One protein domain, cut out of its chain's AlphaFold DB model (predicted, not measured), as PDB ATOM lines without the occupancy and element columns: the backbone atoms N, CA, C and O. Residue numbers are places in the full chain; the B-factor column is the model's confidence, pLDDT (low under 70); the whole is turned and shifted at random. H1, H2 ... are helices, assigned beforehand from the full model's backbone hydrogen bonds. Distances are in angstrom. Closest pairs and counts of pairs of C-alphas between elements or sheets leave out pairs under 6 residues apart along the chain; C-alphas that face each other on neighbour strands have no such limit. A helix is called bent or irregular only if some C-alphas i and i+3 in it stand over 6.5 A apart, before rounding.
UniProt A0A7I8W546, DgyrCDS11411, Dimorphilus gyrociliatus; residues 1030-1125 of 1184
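AT A GLANCE: This is residues 1030 to 1125 of the 1184 residues of the protein "DgyrCDS11411" of Dimorphilus gyrociliatus (UniProt A0A7I8W546). What shape do these atoms make? A long helical hairpin, H2 and then H3 folded back beside it, makes a loose rod, and the shorter H1 runs alongside part of H3 at the end where H2 begins and H3 ends. At the other end of the rod residues 1088 to 1093 stick out. What is it built of? The printed part has 96 residues with three named helices, in the order H1, H2, H3, and no named strand; the class is all helix. How large is its outline? The whole is loose, with a radius of gyration of the C-alphas of 17.0 A, and spans 57 by 19 by 18 A.

HOW THE PARTS SIT: What does the first helix touch? H1, residues 1030 to 1049, touches H3, residues 1096 to 1125, which meets it with residues 1106 to 1117 alone. The closest C-alphas are those of Gln 1036 and Met 1110, 6.8 A apart, and the two helices run the same way at a shallow tilt of 18 degrees. How does the helix between them stand? H2, residues 1055 to 1092, and H1 are near each other, with 9 pairs of C-alphas within 10 A but no pair within 8 A. H2 and H3 form a helical hairpin: they touch, with Val 1086 and Asn 1096 as the closest C-alphas at 6.9 A, and run opposite ways at a shallow tilt of 15 degrees. Are the helix backbones well formed? In H1 every O i to N i+4 pair is within hydrogen-bond range, while in H2 32 of 34 are and in H3 25 of 26.

IN THESE COORDINATES: Where does H1 lie? It begins at C-alpha 1030 at (173.508, 144.065, 173.970) and is 28.5 A long from first to last C-alpha. How far does H2 run? From C-alpha 1055 at (179.307, 174.061, 156.584) to C-alpha 1092 it is 55.8 A long. It is only just irregular, with C-alphas 1088 and 1091 6.8 A apart, and its line is a rough one. Where does H3 end? It ends at C-alpha 1125 at (183.263, 168.818, 152.382), 44.4 A from C-alpha 1096. H3 is neither bent nor irregular, but only just: C-alphas 1096 and 1099 are 6.1 A apart.

THE WHOLE: How far does the printed part reach? The two C-alphas farthest apart, those of Cys 1052 and Thr 1092, are 57.3 A apart. Is it broken, or are its links long? The printed part has no cut, and both links are tight, with 5 residues from H1 to H2 and 3 from H2 to H3. Where is the model's confidence low? The mean pLDDT of the printed part is 71.4, and 35 residues are under 70, among them residues 1049 to 1053, 1085 to 1104 and 1120 to 1125.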
ATOM      1  N   SER A1030     174.641 143.144 173.802       79.50
ATOM      2  CA  SER A1030     173.508 144.065 173.970       79.50
ATOM      3  C   SER A1030     173.931 145.532 173.841       79.50
ATOM      4  O   SER A1030     173.254 146.303 173.162       79.50
ATOM      5  N   GLN A1031     175.084 145.914 174.404       81.06
ATOM      6  CA  GLN A1031     175.669 147.242 174.177       81.06
ATOM      7  C   GLN A1031     176.041 147.461 172.700       81.06
ATOM      8  O   GLN A1031     175.862 148.556 172.173       81.06
ATOM      9  N   LEU A1032     176.535 146.433 172.003       78.25
ATOM     10  CA  LEU A1032     176.880 146.521 170.583       78.25
ATOM     11  C   LEU A1032     175.648 146.679 169.686       78.25
ATOM     12  O   LEU A1032     175.690 147.448 168.728       78.25
ATOM     13  N   GLU A1033     174.561 145.977 169.995       80.50
ATOM     14  CA  GLU A1033     173.270 146.091 169.314       80.50
ATOM     15  C   GLU A1033     172.637 147.468 169.559       80.50
ATOM     16  O   GLU A1033     172.166 148.100 168.612       80.50
ATOM     17  N   GLU A1034     172.717 147.999 170.784       85.00
ATOM     18  CA  GLU A1034     172.302 149.369 171.105       85.00
ATOM     19  C   GLU A1034     173.104 150.407 170.298       85.00
ATOM     20  O   GLU A1034     172.519 151.257 169.623       85.00
ATOM     21  N   GLN A1035     174.440 150.307 170.276       78.88
ATOM     22  CA  GLN A1035     175.292 151.210 169.491       78.88
ATOM     23  C   GLN A1035     175.051 151.075 167.977       78.88
ATOM     24  O   GLN A1035     175.006 152.083 167.265       78.88
ATOM     25  N   GLN A1036     174.814 149.862 167.464       78.12
ATOM     26  CA  GLN A1036     174.402 149.648 166.072       78.12
ATOM     27  C   GLN A1036     173.043 150.290 165.767       78.12
ATOM     28  O   GLN A1036     172.881 150.901 164.704       78.12
ATOM     29  N   GLN A1037     172.076 150.212 166.684       82.81
ATOM     30  CA  GLN A1037     170.767 150.839 166.517       82.81
ATOM     31  C   GLN A1037     170.866 152.371 166.555       82.81
ATOM     32  O   GLN A1037     170.252 153.037 165.719       82.81
ATOM     33  N   ILE A1038     171.691 152.941 167.443       81.38
ATOM     34  CA  ILE A1038     171.996 154.381 167.490       81.38
ATOM     35  C   ILE A1038     172.632 154.835 166.168       81.38
ATOM     36  O   ILE A1038     172.117 155.757 165.531       81.38
ATOM     37  N   LEU A1039     173.682 154.152 165.696       76.00
ATOM     38  CA  LEU A1039     174.336 154.442 164.413       76.00
ATOM     39  C   LEU A1039     173.368 154.333 163.223       76.00
ATOM     40  O   LEU A1039     173.417 155.156 162.305       76.00
ATOM     41  N   THR A1040     172.455 153.361 163.244       80.19
ATOM     42  CA  THR A1040     171.439 153.169 162.196       80.19
ATOM     43  C   THR A1040     170.394 154.290 162.216       80.19
ATOM     44  O   THR A1040     170.078 154.866 161.171       80.19
ATOM     45  N   ASN A1041     169.904 154.672 163.399       82.81
ATOM     46  CA  ASN A1041     168.982 155.795 163.588       82.81
ATOM     47  C   ASN A1041     169.617 157.130 163.152       82.81
ATOM     48  O   ASN A1041     168.978 157.934 162.465       82.81
ATOM     49  N   PHE A1042     170.892 157.344 163.489       78.38
ATOM     50  CA  PHE A1042     171.674 158.521 163.107       78.38
ATOM     51  C   PHE A1042     171.926 158.574 161.593       78.38
ATOM     52  O   PHE A1042     171.656 159.591 160.955       78.38
ATOM     53  N   GLY A1043     172.336 157.457 160.982       79.88
ATOM     54  CA  GLY A1043     172.515 157.337 159.531       79.88
ATOM     55  C   GLY A1043     171.227 157.598 158.743       79.88
ATOM     56  O   GLY A1043     171.249 158.313 157.740       79.88
ATOM     57  N   ASN A1044     170.084 157.099 159.225       79.38
ATOM     58  CA  ASN A1044     168.769 157.398 158.648       79.38
ATOM     59  C   ASN A1044     168.389 158.880 158.808       79.38
ATOM     60  O   ASN A1044     167.925 159.503 157.852       79.38
ATOM     61  N   SER A1045     168.647 159.471 159.978       77.75
ATOM     62  CA  SER A1045     168.401 160.896 160.250       77.75
ATOM     63  C   SER A1045     169.243 161.811 159.356       77.75
ATOM     64  O   SER A1045     168.730 162.786 158.802       77.75
ATOM     65  N   LEU A1046     170.514 161.461 159.135       73.19
ATOM     66  CA  LEU A1046     171.396 162.140 158.188       73.19
ATOM     67  C   LEU A1046     170.886 162.038 156.755       73.19
ATOM     68  O   LEU A1046     170.823 163.044 156.053       73.19
ATOM     69  N   LYS A1047     170.467 160.843 156.330       76.94
ATOM     70  CA  LYS A1047     169.935 160.591 154.984       76.94
ATOM     71  C   LYS A1047     168.659 161.391 154.688       76.94
ATOM     72  O   LYS A1047     168.427 161.737 153.535       76.94
ATOM     73  N   LEU A1048     167.876 161.725 155.718       76.81
ATOM     74  CA  LEU A1048     166.692 162.592 155.636       76.81
ATOM     75  C   LEU A1048     167.013 164.098 155.657       76.81
ATOM     76  O   LEU A1048     166.254 164.883 155.096       76.81
ATOM     77  N   ARG A1049     168.112 164.519 156.298       69.75
ATOM     78  CA  ARG A1049     168.489 165.941 156.470       69.75
ATOM     79  C   ARG A1049     169.614 166.422 155.542       69.75
ATOM     80  O   ARG A1049     169.928 167.611 155.535       69.75
ATOM     81  N   ALA A1050     170.207 165.519 154.758       65.94
ATOM     82  CA  ALA A1050     171.463 165.711 154.029       65.94
ATOM     83  C   ALA A1050     171.560 166.997 153.190       65.94
ATOM     84  O   ALA A1050     172.666 167.507 153.008       65.94
ATOM     85  N   ASP A1051     170.447 167.506 152.664       69.62
ATOM     86  CA  ASP A1051     170.423 168.628 151.717       69.62
ATOM     87  C   ASP A1051     170.144 169.996 152.366       69.62
ATOM     88  O   ASP A1051     170.014 170.994 151.662       69.62
ATOM     89  N   CYS A1052     170.076 170.058 153.703       65.25
ATOM     90  CA  CYS A1052     169.756 171.280 154.458       65.25
ATOM     91  C   CYS A1052     170.892 171.803 155.363       65.25
ATOM     92  O   CYS A1052     170.746 172.877 155.943       65.25
ATOM     93  N   TYR A1053     172.000 171.069 155.514       69.81
ATOM     94  CA  TYR A1053     173.076 171.421 156.451       69.81
ATOM     95  C   TYR A1053     174.003 172.534 155.945       69.81
ATOM     96  O   TYR A1053     174.408 172.551 154.781       69.81
ATOM     97  N   SER A1054     174.407 173.429 156.850       78.12
ATOM     98  CA  SER A1054     175.457 174.416 156.609       78.12
ATOM     99  C   SER A1054     176.863 173.814 156.800       78.12
ATOM    100  O   SER A1054     177.017 172.763 157.435       78.12
ATOM    101  N   PRO A1055     177.930 174.491 156.329       75.44
ATOM    102  CA  PRO A1055     179.307 174.061 156.584       75.44
ATOM    103  C   PRO A1055     179.673 173.974 158.076       75.44
ATOM    104  O   PRO A1055     180.554 173.198 158.434       75.44
ATOM    105  N   SER A1056     179.001 174.737 158.948       74.12
ATOM    106  CA  SER A1056     179.235 174.684 160.398       74.12
ATOM    107  C   SER A1056     178.658 173.410 161.018       74.12
ATOM    108  O   SER A1056     179.293 172.789 161.868       74.12
ATOM    109  N   ASP A1057     177.482 172.981 160.556       78.06
ATOM    110  CA  ASP A1057     176.812 171.779 161.062       78.06
ATOM    111  C   ASP A1057     177.580 170.521 160.637       78.06
ATOM    112  O   ASP A1057     177.795 169.615 161.437       78.06
ATOM    113  N   MET A1058     178.099 170.515 159.401       75.19
ATOM    114  CA  MET A1058     179.012 169.484 158.890       75.19
ATOM    115  C   MET A1058     180.289 169.348 159.737       75.19
ATOM    116  O   MET A1058     180.804 168.240 159.894       75.19
ATOM    117  N   GLN A1059     180.798 170.449 160.301       78.81
ATOM    118  CA  GLN A1059     181.962 170.428 161.190       78.81
ATOM    119  C   GLN A1059     181.616 169.834 162.566       78.81
ATOM    120  O   GLN A1059     182.411 169.067 163.108       78.81
ATOM    121  N   SER A1060     180.428 170.135 163.108       79.94
ATOM    122  CA  SER A1060     179.929 169.518 164.348       79.94
ATOM    123  C   SER A1060     179.723 168.011 164.173       79.94
ATOM    124  O   SER A1060     180.213 167.218 164.974       79.94
ATOM    125  N   LEU A1061     179.099 167.614 163.062       78.06
ATOM    126  CA  LEU A1061     178.859 166.219 162.700       78.06
ATOM    127  C   LEU A1061     180.161 165.409 162.578       78.06
ATOM    128  O   LEU A1061     180.235 164.261 163.007       78.06
ATOM    129  N   HIS A1062     181.216 166.008 162.016       79.81
ATOM    130  CA  HIS A1062     182.528 165.362 161.929       79.81
ATOM    131  C   HIS A1062     183.145 165.096 163.316       79.81
ATOM    132  O   HIS A1062     183.828 164.087 163.498       79.81
ATOM    133  N   ASN A1063     182.872 165.955 164.305       81.56
ATOM    134  CA  ASN A1063     183.329 165.757 165.681       81.56
ATOM    135  C   ASN A1063     182.555 164.623 166.383       81.56
ATOM    136  O   ASN A1063     183.180 163.797 167.044       81.56
ATOM    137  N   GLU A1064     181.233 164.523 166.190       78.94
ATOM    138  CA  GLU A1064     180.426 163.387 166.680       78.94
ATOM    139  C   GLU A1064     180.907 162.058 166.073       78.94
ATOM    140  O   GLU A1064     181.125 161.077 166.785       78.94
ATOM    141  N   ILE A1065     181.176 162.038 164.761       78.06
ATOM    142  CA  ILE A1065     181.732 160.865 164.070       78.06
ATOM    143  C   ILE A1065     183.115 160.495 164.631       78.06
ATOM    144  O   ILE A1065     183.402 159.308 164.776       78.06
ATOM    145  N   GLN A1066     183.961 161.465 165.006       80.50
ATOM    146  CA  GLN A1066     185.212 161.172 165.718       80.50
ATOM    147  C   GLN A1066     184.989 160.579 167.116       80.50
ATOM    148  O   GLN A1066     185.722 159.662 167.489       80.50
ATOM    149  N   GLN A1067     184.008 161.058 167.884       81.75
ATOM    150  CA  GLN A1067     183.701 160.503 169.209       81.75
ATOM    151  C   GLN A1067     183.207 159.053 169.115       81.75
ATOM    152  O   GLN A1067     183.738 158.188 169.811       81.75
ATOM    153  N   LEU A1068     182.291 158.763 168.186       77.06
ATOM    154  CA  LEU A1068     181.817 157.402 167.900       77.06
ATOM    155  C   LEU A1068     182.968 156.477 167.463       77.06
ATOM    156  O   LEU A1068     183.059 155.333 167.903       77.06
ATOM    157  N   LYS A1069     183.902 156.985 166.649       79.94
ATOM    158  CA  LYS A1069     185.111 156.253 166.232       79.94
ATOM    159  C   LYS A1069     186.009 155.918 167.430       79.94
ATOM    160  O   LYS A1069     186.405 154.768 167.579       79.94
ATOM    161  N   GLN A1070     186.230 156.873 168.342       81.62
ATOM    162  CA  GLN A1070     186.948 156.616 169.597       81.62
ATOM    163  C   GLN A1070     186.224 155.623 170.519       81.62
ATOM    164  O   GLN A1070     186.894 154.885 171.234       81.62
ATOM    165  N   GLN A1071     184.888 155.595 170.549       78.00
ATOM    166  CA  GLN A1071     184.145 154.590 171.318       78.00
ATOM    167  C   GLN A1071     184.335 153.189 170.727       78.00
ATOM    168  O   GLN A1071     184.645 152.261 171.472       78.00
ATOM    169  N   ILE A1072     184.255 153.035 169.400       77.00
ATOM    170  CA  ILE A1072     184.554 151.762 168.724       77.00
ATOM    171  C   ILE A1072     185.981 151.297 169.044       77.00
ATOM    172  O   ILE A1072     186.158 150.145 169.432       77.00
ATOM    173  N   ASP A1073     186.979 152.183 168.971       77.25
ATOM    174  CA  ASP A1073     188.374 151.846 169.295       77.25
ATOM    175  C   ASP A1073     188.561 151.432 170.778       77.25
ATOM    176  O   ASP A1073     189.428 150.612 171.088       77.25
ATOM    177  N   ARG A1074     187.728 151.933 171.710       79.06
ATOM    178  CA  ARG A1074     187.693 151.457 173.111       79.06
ATOM    179  C   ARG A1074     187.090 150.056 173.224       79.06
ATOM    180  O   ARG A1074     187.674 149.214 173.900       79.06
ATOM    181  N   HIS A1075     185.957 149.785 172.567       75.12
ATOM    182  CA  HIS A1075     185.344 148.448 172.569       75.12
ATOM    183  C   HIS A1075     186.256 147.396 171.915       75.12
ATOM    184  O   HIS A1075     186.355 146.279 172.414       75.12
ATOM    185  N   ASP A1076     186.985 147.766 170.860       75.56
ATOM    186  CA  ASP A1076     187.983 146.911 170.206       75.56
ATOM    187  C   ASP A1076     189.129 146.536 171.165       75.56
ATOM    188  O   ASP A1076     189.534 145.376 171.249       75.56
ATOM    189  N   ASN A1077     189.595 147.504 171.964       78.25
ATOM    190  CA  ASN A1077     190.598 147.292 173.007       78.25
ATOM    191  C   ASN A1077     190.060 146.398 174.145       78.25
ATOM    192  O   ASN A1077     190.747 145.467 174.560       78.25
ATOM    193  N   TYR A1078     188.811 146.589 174.587       75.94
ATOM    194  CA  TYR A1078     188.163 145.684 175.549       75.94
ATOM    195  C   TYR A1078     188.022 144.251 175.010       75.94
ATOM    196  O   TYR A1078     188.311 143.304 175.740       75.94
ATOM    197  N   LEU A1079     187.668 144.060 173.733       72.19
ATOM    198  CA  LEU A1079     187.682 142.731 173.107       72.19
ATOM    199  C   LEU A1079     189.094 142.144 173.008       72.19
ATOM    200  O   LEU A1079     189.254 140.930 173.108       72.19
ATOM    201  N   GLN A1080     190.127 142.968 172.830       74.62
ATOM    202  CA  GLN A1080     191.512 142.500 172.829       74.62
ATOM    203  C   GLN A1080     191.996 142.115 174.240       74.62
ATOM    204  O   GLN A1080     192.708 141.126 174.387       74.62
ATOM    205  N   GLN A1081     191.548 142.816 175.286       75.94
ATOM    206  CA  GLN A1081     191.776 142.427 176.684       75.94
ATOM    207  C   GLN A1081     191.022 141.141 177.051       75.94
ATOM    208  O   GLN A1081     191.593 140.268 177.700       75.94
ATOM    209  N   LEU A1082     189.782 140.968 176.580       70.00
ATOM    210  CA  LEU A1082     189.038 139.714 176.733       70.00
ATOM    211  C   LEU A1082     189.676 138.558 175.953       70.00
ATOM    212  O   LEU A1082     189.727 137.451 176.480       70.00
ATOM    213  N   ARG A1083     190.229 138.803 174.755       68.19
ATOM    214  CA  ARG A1083     191.061 137.816 174.046       68.19
ATOM    215  C   ARG A1083     192.265 137.399 174.882       68.19
ATOM    216  O   ARG A1083     192.492 136.206 175.001       68.19
ATOM    217  N   LEU A1084     192.981 138.337 175.501       70.56
ATOM    218  CA  LEU A1084     194.142 138.019 176.340       70.56
ATOM    219  C   LEU A1084     193.756 137.260 177.622       70.56
ATOM    220  O   LEU A1084     194.398 136.266 177.935       70.56
ATOM    221  N   LEU A1085     192.674 137.645 178.308       66.06
ATOM    222  CA  LEU A1085     192.128 136.898 179.457       66.06
ATOM    223  C   LEU A1085     191.666 135.483 179.068       66.06
ATOM    224  O   LEU A1085     191.849 134.523 179.821       66.06
ATOM    225  N   VAL A1086     191.084 135.333 177.876       63.78
ATOM    226  CA  VAL A1086     190.727 134.023 177.328       63.78
ATOM    227  C   VAL A1086     191.965 133.235 176.903       63.78
ATOM    228  O   VAL A1086     192.001 132.043 177.170       63.78
ATOM    229  N   GLU A1087     193.003 133.841 176.324       61.25
ATOM    230  CA  GLU A1087     194.250 133.143 175.984       61.25
ATOM    231  C   GLU A1087     195.009 132.690 177.243       61.25
ATOM    232  O   GLU A1087     195.454 131.544 177.303       61.25
ATOM    233  N   GLU A1088     195.064 133.529 178.281       61.41
ATOM    234  CA  GLU A1088     195.665 133.225 179.590       61.41
ATOM    235  C   GLU A1088     194.941 132.062 180.302       61.41
ATOM    236  O   GLU A1088     195.580 131.234 180.953       61.41
ATOM    237  N   THR A1089     193.628 131.910 180.080       55.16
ATOM    238  CA  THR A1089     192.837 130.743 180.530       55.16
ATOM    239  C   THR A1089     192.768 129.581 179.515       55.16
ATOM    240  O   THR A1089     192.428 128.455 179.889       55.16
ATOM    241  N   SER A1090     193.158 129.788 178.248       43.34
ATOM    242  CA  SER A1090     193.058 128.804 177.144       43.34
ATOM    243  C   SER A1090     194.094 127.682 177.183       43.34
ATOM    244  O   SER A1090     193.993 126.718 176.417       43.34
ATOM    245  N   THR A1091     195.037 127.730 178.131       48.09
ATOM    246  CA  THR A1091     195.804 126.532 178.516       48.09
ATOM    247  C   THR A1091     194.868 125.366 178.882       48.09
ATOM    248  O   THR A1091     195.246 124.205 178.716       48.09
ATOM    249  N   THR A1092     193.601 125.661 179.210       44.81
ATOM    250  CA  THR A1092     192.461 124.741 179.103       44.81
ATOM    251  C   THR A1092     191.412 125.153 178.048       44.81
ATOM    252  O   THR A1092     190.381 125.734 178.369       44.81
ATOM    253  N   ARG A1093     191.617 124.655 176.817       58.56
ATOM    254  CA  ARG A1093     190.594 124.275 175.804       58.56
ATOM    255  C   ARG A1093     189.969 125.370 174.914       58.56
ATOM    256  O   ARG A1093     190.213 126.562 175.041       58.56
ATOM    257  N   LYS A1094     189.262 124.890 173.875       51.78
ATOM    258  CA  LYS A1094     189.052 125.565 172.576       51.78
ATOM    259  C   LYS A1094     187.751 126.362 172.439       51.78
ATOM    260  O   LYS A1094     187.654 127.190 171.539       51.78
ATOM    261  N   SER A1095     186.736 126.091 173.256       50.25
ATOM    262  CA  SER A1095     185.362 126.568 173.026       50.25
ATOM    263  C   SER A1095     185.190 128.083 173.161       50.25
ATOM    264  O   SER A1095     184.395 128.672 172.428       50.25
ATOM    265  N   ASN A1096     186.002 128.736 173.997       54.34
ATOM    266  CA  ASN A1096     185.970 130.189 174.197       54.34
ATOM    267  C   ASN A1096     186.253 131.001 172.910       54.34
ATOM    268  O   ASN A1096     185.858 132.164 172.827       54.34
ATOM    269  N   PHE A1097     186.880 130.407 171.884       57.84
ATOM    270  CA  PHE A1097     187.128 131.081 170.602       57.84
ATOM    271  C   PHE A1097     185.848 131.436 169.829       57.84
ATOM    272  O   PHE A1097     185.839 132.437 169.120       57.84
ATOM    273  N   ILE A1098     184.769 130.652 169.959       56.91
ATOM    274  CA  ILE A1098     183.568 130.810 169.115       56.91
ATOM    275  C   ILE A1098     182.817 132.110 169.447       56.91
ATOM    276  O   ILE A1098     182.391 132.829 168.546       56.91
ATOM    277  N   VAL A1099     182.697 132.449 170.734       56.25
ATOM    278  CA  VAL A1099     181.997 133.669 171.181       56.25
ATOM    279  C   VAL A1099     182.805 134.930 170.840       56.25
ATOM    280  O   VAL A1099     182.241 135.948 170.444       56.25
ATOM    281  N   ILE A1100     184.137 134.843 170.919       62.91
ATOM    282  CA  ILE A1100     185.053 135.917 170.509       62.91
ATOM    283  C   ILE A1100     184.957 136.180 169.001       62.91
ATOM    284  O   ILE A1100     184.875 137.335 168.593       62.91
ATOM    285  N   ASP A1101     184.942 135.125 168.182       68.44
ATOM    286  CA  ASP A1101     184.846 135.215 166.720       68.44
ATOM    287  C   ASP A1101     183.530 135.872 166.258       68.44
ATOM    288  O   ASP A1101     183.499 136.551 165.236       68.44
ATOM    289  N   GLU A1102     182.424 135.724 166.994       67.25
ATOM    290  CA  GLU A1102     181.165 136.414 166.668       67.25
ATOM    291  C   GLU A1102     181.173 137.901 167.067       67.25
ATOM    292  O   GLU A1102     180.778 138.756 166.270       67.25
ATOM    293  N   LEU A1103     181.719 138.246 168.239       66.81
ATOM    294  CA  LEU A1103     181.924 139.647 168.641       66.81
ATOM    295  C   LEU A1103     182.877 140.396 167.685       66.81
ATOM    296  O   LEU A1103     182.640 141.563 167.365       66.81
ATOM    297  N   ASP A1104     183.905 139.720 167.158       69.94
ATOM    298  CA  ASP A1104     184.844 140.279 166.173       69.94
ATOM    299  C   ASP A1104     184.150 140.654 164.848       69.94
ATOM    300  O   ASP A1104     184.405 141.719 164.270       69.94
ATOM    301  N   LYS A1105     183.201 139.823 164.388       73.44
ATOM    302  CA  LYS A1105     182.369 140.108 163.204       73.44
ATOM    303  C   LYS A1105     181.481 141.329 163.424       73.44
ATOM    304  O   LYS A1105     181.411 142.188 162.544       73.44
ATOM    305  N   GLN A1106     180.833 141.442 164.586       71.44
ATOM    306  CA  GLN A1106     179.948 142.574 164.873       71.44
ATOM    307  C   GLN A1106     180.714 143.906 165.006       71.44
ATOM    308  O   GLN A1106     180.298 144.915 164.428       71.44
ATOM    309  N   VAL A1107     181.880 143.927 165.667       70.88
ATOM    310  CA  VAL A1107     182.732 145.135 165.703       70.88
ATOM    311  C   VAL A1107     183.279 145.475 164.312       70.88
ATOM    312  O   VAL A1107     183.302 146.647 163.923       70.88
ATOM    313  N   SER A1108     183.637 144.471 163.507       75.19
ATOM    314  CA  SER A1108     184.023 144.667 162.103       75.19
ATOM    315  C   SER A1108     182.893 145.274 161.256       75.19
ATOM    316  O   SER A1108     183.152 146.145 160.420       75.19
ATOM    317  N   ALA A1109     181.635 144.892 161.506       71.31
ATOM    318  CA  ALA A1109     180.468 145.489 160.858       71.31
ATOM    319  C   ALA A1109     180.275 146.967 161.253       71.31
ATOM    320  O   ALA A1109     180.100 147.814 160.375       71.31
ATOM    321  N   MET A1110     180.397 147.318 162.542       67.62
ATOM    322  CA  MET A1110     180.340 148.724 162.986       67.62
ATOM    323  C   MET A1110     181.444 149.588 162.367       67.62
ATOM    324  O   MET A1110     181.166 150.688 161.880       67.62
ATOM    325  N   LYS A1111     182.685 149.082 162.324       75.25
ATOM    326  CA  LYS A1111     183.821 149.750 161.665       75.25
ATOM    327  C   LYS A1111     183.513 150.066 160.195       75.25
ATOM    328  O   LYS A1111     183.809 151.169 159.733       75.25
ATOM    329  N   HIS A1112     182.866 149.144 159.477       72.44
ATOM    330  CA  HIS A1112     182.430 149.376 158.097       72.44
ATOM    331  C   HIS A1112     181.309 150.430 158.005       72.44
ATOM    332  O   HIS A1112     181.350 151.287 157.118       72.44
ATOM    333  N   SER A1113     180.327 150.412 158.908       70.56
ATOM    334  CA  SER A1113     179.243 151.406 158.935       70.56
ATOM    335  C   SER A1113     179.763 152.828 159.169       70.56
ATOM    336  O   SER A1113     179.424 153.737 158.409       70.56
ATOM    337  N   VAL A1114     180.656 153.028 160.144       71.56
ATOM    338  CA  VAL A1114     181.262 154.347 160.406       71.56
ATOM    339  C   VAL A1114     182.140 154.805 159.238       71.56
ATOM    340  O   VAL A1114     182.073 155.972 158.854       71.56
ATOM    341  N   ALA A1115     182.895 153.902 158.600       73.75
ATOM    342  CA  ALA A1115     183.686 154.239 157.414       73.75
ATOM    343  C   ALA A1115     182.823 154.741 156.237       73.75
ATOM    344  O   ALA A1115     183.227 155.666 155.533       73.75
ATOM    345  N   VAL A1116     181.621 154.185 156.041       73.44
ATOM    346  CA  VAL A1116     180.675 154.658 155.012       73.44
ATOM    347  C   VAL A1116     180.169 156.072 155.322       73.44
ATOM    348  O   VAL A1116     180.102 156.901 154.414       73.44
ATOM    349  N   VAL A1117     179.861 156.382 156.587       67.00
ATOM    350  CA  VAL A1117     179.413 157.729 156.996       67.00
ATOM    351  C   VAL A1117     180.541 158.764 156.852       67.00
ATOM    352  O   VAL A1117     180.315 159.831 156.281       67.00
ATOM    353  N   ASP A1118     181.762 158.433 157.281       69.25
ATOM    354  CA  ASP A1118     182.963 159.281 157.157       69.25
ATOM    355  C   ASP A1118     183.232 159.651 155.677       69.25
ATOM    356  O   ASP A1118     183.427 160.820 155.338       69.25
ATOM    357  N   VAL A1119     183.103 158.685 154.753       73.69
ATOM    358  CA  VAL A1119     183.216 158.922 153.299       73.69
ATOM    359  C   VAL A1119     182.127 159.860 152.762       73.69
ATOM    360  O   VAL A1119     182.438 160.740 151.959       73.69
ATOM    361  N   VAL A1120     180.869 159.724 153.196       67.00
ATOM    362  CA  VAL A1120     179.771 160.617 152.763       67.00
ATOM    363  C   VAL A1120     180.003 162.057 153.240       67.00
ATOM    364  O   VAL A1120     179.790 163.002 152.476       67.00
ATOM    365  N   VAL A1121     180.502 162.236 154.465       66.31
ATOM    366  CA  VAL A1121     180.847 163.558 155.013       66.31
ATOM    367  C   VAL A1121     182.020 164.183 154.249       66.31
ATOM    368  O   VAL A1121     181.933 165.341 153.833       66.31
ATOM    369  N   GLN A1122     183.076 163.412 153.969       66.62
ATOM    370  CA  GLN A1122     184.227 163.883 153.188       66.62
ATOM    371  C   GLN A1122     183.873 164.195 151.720       66.62
ATOM    372  O   GLN A1122     184.432 165.126 151.137       66.62
ATOM    373  N   GLN A1123     182.912 163.489 151.113       64.50
ATOM    374  CA  GLN A1123     182.429 163.806 149.761       64.50
ATOM    375  C   GLN A1123     181.672 165.141 149.680       64.50
ATOM    376  O   GLN A1123     181.767 165.815 148.654       64.50
ATOM    377  N   LYS A1124     180.955 165.560 150.737       57.81
ATOM    378  CA  LYS A1124     180.312 166.888 150.769       57.81
ATOM    379  C   LYS A1124     181.277 168.014 151.172       57.81
ATOM    380  O   LYS A1124     181.150 169.108 150.631       57.81
ATOM    381  N   SER A1125     182.276 167.775 152.030       53.78
ATOM    382  CA  SER A1125     183.263 168.818 152.382       53.78
ATOM    383  C   SER A1125     184.252 169.148 151.251       53.78
ATOM    384  O   SER A1125     184.748 170.270 151.178       53.78
TER     385      SER A1125